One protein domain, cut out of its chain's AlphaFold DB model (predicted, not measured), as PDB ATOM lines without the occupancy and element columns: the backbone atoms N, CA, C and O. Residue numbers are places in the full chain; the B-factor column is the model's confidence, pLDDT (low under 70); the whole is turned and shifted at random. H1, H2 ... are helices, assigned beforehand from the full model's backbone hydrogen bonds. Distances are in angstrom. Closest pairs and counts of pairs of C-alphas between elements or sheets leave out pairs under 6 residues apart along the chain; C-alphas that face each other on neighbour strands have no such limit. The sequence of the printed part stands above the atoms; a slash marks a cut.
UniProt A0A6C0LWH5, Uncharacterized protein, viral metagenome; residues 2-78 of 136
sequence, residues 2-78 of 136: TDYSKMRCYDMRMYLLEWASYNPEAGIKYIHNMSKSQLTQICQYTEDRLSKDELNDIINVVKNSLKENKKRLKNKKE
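This is residues 2 to 78 of the 136 residues of an uncharacterized protein of viral metagenome (UniProt A0A6C0LWH5). One long helix, H3, begins in a small compact body and sticks out of it with residues 67 to 78, like a handle on a small head. In the head, H2 folds back along the first part of H3 as a helical hairpin, H1 packs on H2, and the long link of residues 23 to 35 runs between H1 and H3. The printed part has 77 residues with three named helices, H1, H2 and H3 along the chain, and no named strand; the class is all helix. The whole is only just compact, close to loose, with a radius of gyration of the C-alphas of 13.8 A, and it is elongated, spanning 47 by 25 by 19 A.

H3, residues 52 to 78, touches H2, residues 36 to 45, with residues 52 to 58 alone. Their closest C-alphas, those of Leu 55 and Ile 42, are 6.7 A apart. The two helices form a hairpin, running opposite ways at a shallow tilt of 31 degrees. H2 also touches H1, residues 9 to 22, where the closest C-alphas, those of Lys 36 and Cys 9, are 5.8 A apart. H1 and H2 run the same way at a shallow tilt of 35.0 degrees, only just short of steep. H1 and H3 are apart. Every O i to N i+4 pair is within hydrogen-bond range in H1 and H2, and 22 of 23 are in H3.

H3 measures 40.0 A from C-alpha 52 at (165.670, 134.998, 158.608) to C-alpha 78 at (197.239, 112.777, 148.270). H2, from Lys 36 to Tyr 45, measures 14.4 A. H1 begins at C-alpha 9 at (186.117, 141.674, 163.757) and measures 20.3 A to Tyr 22.

The C-alphas of Thr 2 and Glu 78, the two farthest apart, are 47.5 A apart. Without residues 67 to 78, which stand free, the body spans 27 by 22 by 19 A. The printed part has no cut. The link from H1 to H2 is long, with 13 residues, and that from H2 to H3 is short, with 6. Mean pLDDT of the printed part is 81.3, and residues 69 to 78 are under 70.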
ATOM      1  N   THR A   2     174.106 151.513 166.007       79.88
ATOM      2  CA  THR A   2     175.498 151.048 166.078       79.88
ATOM      3  C   THR A   2     176.076 150.867 164.679       79.88
ATOM      4  O   THR A   2     175.508 150.166 163.845       79.88
ATOM      5  N   ASP A   3     177.218 151.497 164.413       82.38
ATOM      6  CA  ASP A   3     177.938 151.315 163.156       82.38
ATOM      7  C   ASP A   3     178.916 150.135 163.271       82.38
ATOM      8  O   ASP A   3     180.077 150.277 163.664       82.38
ATOM      9  N   TYR A   4     178.435 148.942 162.916       83.00
ATOM     10  CA  TYR A   4     179.226 147.710 162.942       83.00
ATOM     11  C   TYR A   4     180.390 147.703 161.937       83.00
ATOM     12  O   TYR A   4     181.295 146.877 162.063       83.00
ATOM     13  N   SER A   5     180.424 148.621 160.963       80.88
ATOM     14  CA  SER A   5     181.537 148.705 160.008       80.88
ATOM     15  C   SER A   5     182.837 149.172 160.676       80.88
ATOM     16  O   SER A   5     183.929 148.721 160.310       80.88
ATOM     17  N   LYS A   6     182.723 150.004 161.718       86.56
ATOM     18  CA  LYS A   6     183.844 150.534 162.507       86.56
ATOM     19  C   LYS A   6     184.288 149.590 163.623       86.56
ATOM     20  O   LYS A   6     185.391 149.730 164.145       86.56
ATOM     21  N   MET A   7     183.468 148.596 163.959       88.44
ATOM     22  CA  MET A   7     183.781 147.615 164.994       88.44
ATOM     23  C   MET A   7     184.881 146.645 164.529       88.44
ATOM     24  O   MET A   7     184.992 146.297 163.344       88.44
ATOM     25  N   ARG A   8     185.728 146.190 165.460       89.75
ATOM     26  CA  ARG A   8     186.749 145.182 165.146       89.75
ATOM     27  C   ARG A   8     186.077 143.829 164.933       89.75
ATOM     28  O   ARG A   8     185.103 143.486 165.598       89.75
ATOM     29  N   CYS A   9     186.639 143.016 164.037       88.00
ATOM     30  CA  CYS A   9     186.117 141.674 163.757       88.00
ATOM     31  C   CYS A   9     186.035 140.803 165.014       88.00
ATOM     32  O   CYS A   9     185.119 139.999 165.138       88.00
ATOM     33  N   TYR A  10     187.000 140.942 165.928       89.38
ATOM     34  CA  TYR A  10     187.019 140.196 167.182       89.38
ATOM     35  C   TYR A  10     185.815 140.538 168.066       89.38
ATOM     36  O   TYR A  10     185.115 139.631 168.507       89.38
ATOM     37  N   ASP A  11     185.527 141.829 168.236       89.69
ATOM     38  CA  ASP A  11     184.419 142.301 169.069       89.69
ATOM     39  C   ASP A  11     183.068 141.840 168.486       89.69
ATOM     40  O   ASP A  11     182.236 141.301 169.212       89.69
ATOM     41  N   MET A  12     182.894 141.913 167.156       91.00
ATOM     42  CA  MET A  12     181.703 141.365 166.481       91.00
ATOM     43  C   MET A  12     181.545 139.857 166.698       91.00
ATOM     44  O   MET A  12     180.437 139.372 166.900       91.00
ATOM     45  N   ARG A  13     182.642 139.090 166.661       90.50
ATOM     46  CA  ARG A  13     182.586 137.640 166.900       90.50
ATOM     47  C   ARG A  13     182.160 137.331 168.325       90.50
ATOM     48  O   ARG A  13     181.347 136.433 168.498       90.50
ATOM     49  N   MET A  14     182.695 138.051 169.311       90.56
ATOM     50  CA  MET A  14     182.331 137.847 170.714       90.56
ATOM     51  C   MET A  14     180.866 138.181 170.961       90.56
ATOM     52  O   MET A  14     180.144 137.345 171.494       90.56
ATOM     53  N   TYR A  15     180.412 139.325 170.452       90.50
ATOM     54  CA  TYR A  15     179.006 139.710 170.503       90.50
ATOM     55  C   TYR A  15     178.088 138.644 169.885       90.50
ATOM     56  O   TYR A  15     177.127 138.207 170.509       90.50
ATOM     57  N   LEU A  16     178.407 138.166 168.678       89.81
ATOM     58  CA  LEU A  16     177.589 137.160 168.001       89.81
ATOM     59  C   LEU A  16     177.634 135.786 168.679       89.81
ATOM     60  O   LEU A  16     176.648 135.058 168.620       89.81
ATOM     61  N   LEU A  17     178.750 135.410 169.309       88.88
ATOM     62  CA  LEU A  17     178.855 134.166 170.081       88.88
ATOM     63  C   LEU A  17     177.991 134.216 171.337       88.88
ATOM     64  O   LEU A  17     177.290 133.252 171.643       88.88
ATOM     65  N   GLU A  18     178.032 135.341 172.044       88.81
ATOM     66  CA  GLU A  18     177.179 135.589 173.197       88.81
ATOM     67  C   GLU A  18     175.705 135.566 172.779       88.81
ATOM     68  O   GLU A  18     174.924 134.777 173.304       88.81
ATOM     69  N   TRP A  19     175.339 136.323 171.743       89.88
ATOM     70  CA  TRP A  19     173.973 136.361 171.227       89.88
ATOM     71  C   TRP A  19     173.469 134.986 170.756       89.88
ATOM     72  O   TRP A  19     172.349 134.590 171.086       89.88
ATOM     73  N   ALA A  20     174.297 134.217 170.041       87.44
ATOM     74  CA  ALA A  20     173.950 132.872 169.578       87.44
ATOM     75  C   ALA A  20     173.804 131.864 170.729       87.44
ATOM     76  O   ALA A  20     173.117 130.855 170.570       87.44
ATOM     77  N   SER A  21     174.419 132.131 171.886       85.25
ATOM     78  CA  SER A  21     174.227 131.321 173.094       85.25
ATOM     79  C   SER A  21     172.826 131.509 173.681       85.25
ATOM     80  O   SER A  21     172.269 130.564 174.235       85.25
ATOM     81  N   TYR A  22     172.235 132.695 173.507       85.94
ATOM     82  CA  TYR A  22     170.855 132.984 173.903       85.94
ATOM     83  C   TYR A  22     169.817 132.608 172.830       85.94
ATOM     84  O   TYR A  22     168.662 132.390 173.180       85.94
ATOM     85  N   ASN A  23     170.219 132.485 171.557       84.00
ATOM     86  CA  ASN A  23     169.335 132.209 170.411       84.00
ATOM     87  C   ASN A  23     169.836 131.004 169.582       84.00
ATOM     88  O   ASN A  23     170.265 131.156 168.426       84.00
ATOM     89  N   PRO A  24     169.848 129.783 170.152       80.38
ATOM     90  CA  PRO A  24     170.403 128.601 169.488       80.38
ATOM     91  C   PRO A  24     169.673 128.220 168.184       80.38
ATOM     92  O   PRO A  24     170.265 127.600 167.293       80.38
ATOM     93  N   GLU A  25     168.406 128.602 168.035       80.75
ATOM     94  CA  GLU A  25     167.571 128.376 166.852       80.75
ATOM     95  C   GLU A  25     168.034 129.142 165.604       80.75
ATOM     96  O   GLU A  25     167.695 128.744 164.487       80.75
ATOM     97  N   ALA A  26     168.848 130.189 165.769       76.38
ATOM     98  CA  ALA A  26     169.435 130.935 164.657       76.38
ATOM     99  C   ALA A  26     170.525 130.141 163.908       76.38
ATOM    100  O   ALA A  26     170.904 130.493 162.792       76.38
ATOM    101  N   GLY A  27     171.043 129.050 164.489       75.50
ATOM    102  CA  GLY A  27     171.901 128.093 163.779       75.50
ATOM    103  C   GLY A  27     173.295 128.607 163.390       75.50
ATOM    104  O   GLY A  27     173.961 128.006 162.538       75.50
ATOM    105  N   ILE A  28     173.775 129.682 164.017       78.88
ATOM    106  CA  ILE A  28     175.033 130.352 163.666       78.88
ATOM    107  C   ILE A  28     176.239 129.576 164.235       78.88
ATOM    108  O   ILE A  28     176.742 129.855 165.315       78.88
ATOM    109  N   LYS A  29     176.721 128.566 163.499       76.69
ATOM    110  CA  LYS A  29     177.790 127.645 163.960       76.69
ATOM    111  C   LYS A  29     179.205 127.976 163.466       76.69
ATOM    112  O   LYS A  29     180.167 127.375 163.933       76.69
ATOM    113  N   TYR A  30     179.350 128.900 162.514       78.81
ATOM    114  CA  TYR A  30     180.613 129.144 161.791       78.81
ATOM    115  C   TYR A  30     181.127 130.585 161.915       78.81
ATOM    116  O   TYR A  30     181.821 131.069 161.022       78.81
ATOM    117  N   ILE A  31     180.822 131.264 163.028       83.75
ATOM    118  CA  ILE A  31     181.175 132.678 163.285       83.75
ATOM    119  C   ILE A  31     182.674 132.946 163.073       83.75
ATOM    120  O   ILE A  31     183.074 133.965 162.517       83.75
ATOM    121  N   HIS A  32     183.534 132.004 163.462       83.88
ATOM    122  CA  HIS A  32     184.988 132.161 163.352       83.88
ATOM    123  C   HIS A  32     185.494 132.150 161.903       83.88
ATOM    124  O   HIS A  32     186.559 132.698 161.613       83.88
ATOM    125  N   ASN A  33     184.735 131.537 160.995       83.38
ATOM    126  CA  ASN A  33     185.069 131.406 159.579       83.38
ATOM    127  C   ASN A  33     184.416 132.492 158.716       83.38
ATOM    128  O   ASN A  33     184.585 132.483 157.499       83.38
ATOM    129  N   MET A  34     183.681 133.414 159.336       86.06
ATOM    130  CA  MET A  34     183.032 134.521 158.650       86.06
ATOM    131  C   MET A  34     183.995 135.692 158.445       86.06
ATOM    132  O   MET A  34     184.838 136.013 159.294       86.06
ATOM    133  N   SER A  35     183.841 136.332 157.288       88.75
ATOM    134  CA  SER A  35     184.478 137.604 156.946       88.75
ATOM    135  C   SER A  35     183.844 138.767 157.714       88.75
ATOM    136  O   SER A  35     182.735 138.648 158.229       88.75
ATOM    137  N   LYS A  36     184.523 139.923 157.750       87.75
ATOM    138  CA  LYS A  36     184.003 141.133 158.407       87.75
ATOM    139  C   LYS A  36     182.614 141.519 157.889       87.75
ATOM    140  O   LYS A  36     181.727 141.749 158.691       87.75
ATOM    141  N   SER A  37     182.420 141.503 156.569       88.25
ATOM    142  CA  SER A  37     181.132 141.822 155.939       88.25
ATOM    143  C   SER A  37     180.009 140.883 156.399       88.25
ATOM    144  O   SER A  37     178.947 141.339 156.811       88.25
ATOM    145  N   GLN A  38     180.273 139.571 156.433       88.62
ATOM    146  CA  GLN A  38     179.303 138.578 156.911       88.62
ATOM    147  C   GLN A  38     178.981 138.763 158.398       88.62
ATOM    148  O   GLN A  38     177.827 138.647 158.790       88.62
ATOM    149  N   LEU A  39     179.983 139.086 159.221       90.00
ATOM    150  CA  LEU A  39     179.767 139.399 160.633       90.00
ATOM    151  C   LEU A  39     178.891 140.648 160.793       90.00
ATOM    152  O   LEU A  39     177.934 140.611 161.553       90.00
ATOM    153  N   THR A  40     179.153 141.714 160.033       89.75
ATOM    154  CA  THR A  40     178.338 142.938 160.043       89.75
ATOM    155  C   THR A  40     176.883 142.653 159.664       89.75
ATOM    156  O   THR A  40     175.983 143.131 160.346       89.75
ATOM    157  N   GLN A  41     176.635 141.852 158.625       87.50
ATOM    158  CA  GLN A  41     175.273 141.492 158.214       87.50
ATOM    159  C   GLN A  41     174.535 140.682 159.288       87.50
ATOM    160  O   GLN A  41     173.357 140.910 159.542       87.50
ATOM    161  N   ILE A  42     175.224 139.769 159.972       87.25
ATOM    162  CA  ILE A  42     174.615 139.012 161.070       87.25
ATOM    163  C   ILE A  42     174.359 139.919 162.281       87.25
ATOM    164  O   ILE A  42     173.308 139.809 162.900       87.25
ATOM    165  N   CYS A  43     175.244 140.871 162.587       88.81
ATOM    166  CA  CYS A  43     174.965 141.889 163.605       88.81
ATOM    167  C   CYS A  43     173.748 142.765 163.246       88.81
ATOM    168  O   CYS A  43     173.060 143.270 164.122       88.81
ATOM    169  N   GLN A  44     173.447 142.955 161.959       86.94
ATOM    170  CA  GLN A  44     172.219 143.637 161.541       86.94
ATOM    171  C   GLN A  44     170.979 142.754 161.744       86.94
ATOM    172  O   GLN A  44     169.930 143.271 162.122       86.94
ATOM    173  N   TYR A  45     171.101 141.435 161.559       85.50
ATOM    174  CA  TYR A  45     170.037 140.478 161.886       85.50
ATOM    175  C   TYR A  45     169.681 140.496 163.376       85.50
ATOM    176  O   TYR A  45     168.505 140.483 163.715       85.50
ATOM    177  N   THR A  46     170.670 140.587 164.271       84.25
ATOM    178  CA  THR A  46     170.413 140.655 165.723       84.25
ATOM    179  C   THR A  46     169.673 141.924 166.155       84.25
ATOM    180  O   THR A  46     169.140 141.966 167.258       84.25
ATOM    181  N   GLU A  47     169.644 142.954 165.303       85.06
ATOM    182  CA  GLU A  47     168.849 144.175 165.485       85.06
ATOM    183  C   GLU A  47     167.524 144.155 164.679       85.06
ATOM    184  O   GLU A  47     166.957 145.218 164.424       85.06
ATOM    185  N   ASP A  48     167.052 142.987 164.220       80.31
ATOM    186  CA  ASP A  48     165.839 142.804 163.395       80.31
ATOM    187  C   ASP A  48     165.836 143.588 162.065       80.31
ATOM    188  O   ASP A  48     164.791 143.871 161.475       80.31
ATOM    189  N   ARG A  49     167.018 143.947 161.549       76.19
ATOM    190  CA  ARG A  49     167.156 144.680 160.272       76.19
ATOM    191  C   ARG A  49     167.280 143.777 159.057       76.19
ATOM    192  O   ARG A  49     167.386 144.276 157.940       76.19
ATOM    193  N   LEU A  50     167.352 142.476 159.288       78.06
ATOM    194  CA  LEU A  50     167.620 141.472 158.276       78.06
ATOM    195  C   LEU A  50     166.658 140.313 158.508       78.06
ATOM    196  O   LEU A  50     166.388 139.940 159.650       78.06
ATOM    197  N   SER A  51     166.117 139.756 157.434       83.62
ATOM    198  CA  SER A  51     165.177 138.644 157.531       83.62
ATOM    199  C   SER A  51     165.893 137.324 157.833       83.62
ATOM    200  O   SER A  51     167.090 137.148 157.588       83.62
ATOM    201  N   LYS A  52     165.141 136.344 158.345       82.06
ATOM    202  CA  LYS A  52     165.670 134.998 158.608       82.06
ATOM    203  C   LYS A  52     166.161 134.300 157.335       82.06
ATOM    204  O   LYS A  52     167.108 133.518 157.397       82.06
ATOM    205  N   ASP A  53     165.543 134.591 156.195       84.44
ATOM    206  CA  ASP A  53     165.941 134.027 154.905       84.44
ATOM    207  C   ASP A  53     167.308 134.563 154.465       84.44
ATOM    208  O   ASP A  53     168.196 133.782 154.120       84.44
ATOM    209  N   GLU A  54     167.540 135.868 154.610       82.19
ATOM    210  CA  GLU A  54     168.841 136.479 154.319       82.19
ATOM    211  C   GLU A  54     169.943 135.971 155.266       82.19
ATOM    212  O   GLU A  54     171.075 135.728 154.838       82.19
ATOM    213  N   LEU A  55     169.622 135.726 156.544       84.81
ATOM    214  CA  LEU A  55     170.551 135.077 157.475       84.81
ATOM    215  C   LEU A  55     170.940 133.671 156.987       84.81
ATOM    216  O   LEU A  55     172.120 133.305 157.003       84.81
ATOM    217  N   ASN A  56     169.959 132.880 156.547       85.25
ATOM    218  CA  ASN A  56     170.199 131.530 156.040       85.25
ATOM    219  C   ASN A  56     171.093 131.540 154.796       85.25
ATOM    220  O   ASN A  56     171.982 130.691 154.681       85.25
ATOM    221  N   ASP A  57     170.916 132.510 153.900       86.44
ATOM    222  CA  ASP A  57     171.761 132.669 152.718       86.44
ATOM    223  C   ASP A  57     173.219 132.941 153.095       86.44
ATOM    224  O   ASP A  57     174.130 132.265 152.600       86.44
ATOM    225  N   ILE A  58     173.458 133.841 154.053       84.69
ATOM    226  CA  ILE A  58     174.805 134.130 154.566       84.69
ATOM    227  C   ILE A  58     175.440 132.863 155.157       84.69
ATOM    228  O   ILE A  58     176.589 132.525 154.843       84.69
ATOM    229  N   ILE A  59     174.693 132.119 155.976       84.75
ATOM    230  CA  ILE A  59     175.165 130.867 156.585       84.75
ATOM    231  C   ILE A  59     175.486 129.821 155.507       84.75
ATOM    232  O   ILE A  59     176.510 129.132 155.597       84.75
ATOM    233  N   ASN A  60     174.656 129.706 154.470       84.69
ATOM    234  CA  ASN A  60     174.853 128.763 153.372       84.69
ATOM    235  C   ASN A  60     176.106 129.083 152.553       84.69
ATOM    236  O   ASN A  60     176.875 128.168 152.239       84.69
ATOM    237  N   VAL A  61     176.372 130.362 152.274       84.44
ATOM    238  CA  VAL A  61     177.600 130.805 151.593       84.44
ATOM    239  C   VAL A  61     178.844 130.399 152.390       84.44
ATOM    240  O   VAL A  61     179.772 129.801 151.837       84.44
ATOM    241  N   VAL A  62     178.853 130.641 153.706       83.00
ATOM    242  CA  VAL A  62     179.972 130.261 154.591       83.00
ATOM    243  C   VAL A  62     180.143 128.740 154.643       83.00
ATOM    244  O   VAL A  62     181.256 128.216 154.576       83.00
ATOM    245  N   LYS A  63     179.039 127.998 154.726       83.19
ATOM    246  CA  LYS A  63     179.055 126.531 154.757       83.19
ATOM    247  C   LYS A  63     179.605 125.939 153.458       83.19
ATOM    248  O   LYS A  63     180.357 124.963 153.509       83.19
ATOM    249  N   ASN A  64     179.246 126.509 152.311       82.62
ATOM    250  CA  ASN A  64     179.719 126.050 151.008       82.62
ATOM    251  C   ASN A  64     181.211 126.348 150.817       82.62
ATOM    252  O   ASN A  64     181.952 125.438 150.440       82.62
ATOM    253  N   SER A  65     181.685 127.537 151.205       79.25
ATOM    254  CA  SER A  65     183.119 127.862 151.138       79.25
ATOM    255  C   SER A  65     183.965 126.926 152.015       79.25
ATOM    256  O   SER A  65     185.027 126.452 151.607       79.25
ATOM    257  N   LEU A  66     183.463 126.556 153.199       77.19
ATOM    258  CA  LEU A  66     184.122 125.589 154.079       77.19
ATOM    259  C   LEU A  66     184.174 124.179 153.482       77.19
ATOM    260  O   LEU A  66     185.187 123.488 153.633       77.19
ATOM    261  N   LYS A  67     183.109 123.731 152.808       79.75
ATOM    262  CA  LYS A  67     183.089 122.431 152.118       79.75
ATOM    263  C   LYS A  67     184.114 122.389 150.984       79.75
ATOM    264  O   LYS A  67     184.854 121.411 150.879       79.75
ATOM    265  N   GLU A  68     184.192 123.445 150.181       73.88
ATOM    266  CA  GLU A  68     185.167 123.554 149.091       73.88
ATOM    267  C   GLU A  68     186.606 123.558 149.614       73.88
ATOM    268  O   GLU A  68     187.446 122.800 149.125       73.88
ATOM    269  N   ASN A  69     186.879 124.325 150.671       67.88
ATOM    270  CA  ASN A  69     188.197 124.363 151.303       67.88
ATOM    271  C   ASN A  69     188.601 122.997 151.876       67.88
ATOM    272  O   ASN A  69     189.730 122.552 151.665       67.88
ATOM    273  N   LYS A  70     187.677 122.275 152.528       68.12
ATOM    274  CA  LYS A  70     187.929 120.903 153.003       68.12
ATOM    275  C   LYS A  70     188.243 119.936 151.859       68.12
ATOM    276  O   LYS A  70     189.120 119.090 152.016       68.12
ATOM    277  N   LYS A  71     187.557 120.058 150.715       69.25
ATOM    278  CA  LYS A  71     187.818 119.230 149.526       69.25
ATOM    279  C   LYS A  71     189.212 119.509 148.950       69.25
ATOM    280  O   LYS A  71     189.955 118.573 148.678       69.25
ATOM    281  N   ARG A  72     189.615 120.781 148.865       61.34
ATOM    282  CA  ARG A  72     190.960 121.184 148.409       61.34
ATOM    283  C   ARG A  72     192.080 120.688 149.334       61.34
ATOM    284  O   ARG A  72     193.117 120.244 148.850       61.34
ATOM    285  N   LEU A  73     191.867 120.716 150.651       61.25
ATOM    286  CA  LEU A  73     192.826 120.212 151.642       61.25
ATOM    287  C   LEU A  73     193.035 118.692 151.567       61.25
ATOM    288  O   LEU A  73     194.157 118.235 151.769       61.25
ATOM    289  N   LYS A  74     191.992 117.914 151.246       60.50
ATOM    290  CA  LYS A  74     192.125 116.462 151.031       60.50
ATOM    291  C   LYS A  74     192.978 116.152 149.798       60.50
ATOM    292  O   LYS A  74     193.942 115.404 149.914       60.50
ATOM    293  N   ASN A  75     192.728 116.832 148.682       57.59
ATOM    294  CA  ASN A  75     193.479 116.619 147.438       57.59
ATOM    295  C   ASN A  75     194.960 117.035 147.548       57.59
ATOM    296  O   ASN A  75     195.814 116.485 146.863       57.59
ATOM    297  N   LYS A  76     195.298 117.990 148.428       53.50
ATOM    298  CA  LYS A  76     196.699 118.380 148.669       53.50
ATOM    299  C   LYS A  76     197.476 117.339 149.486       53.50
ATOM    300  O   LYS A  76     198.699 117.315 149.418       53.50
ATOM    301  N   LYS A  77     196.785 116.484 150.249       49.03
ATOM    302  CA  LYS A  77     197.413 115.434 151.064       49.03
ATOM    303  C   LYS A  77     197.726 114.169 150.257       49.03
ATOM    304  O   LYS A  77     198.660 113.465 150.608       49.03
ATOM    305  N   GLU A  78     197.005 113.924 149.164       47.78
ATOM    306  CA  GLU A  78     197.239 112.777 148.270       47.78
ATOM    307  C   GLU A  78     198.414 113.000 147.300       47.78
ATOM    308  O   GLU A  78     199.088 112.046 146.929       47.78
TER     309      GLU A  78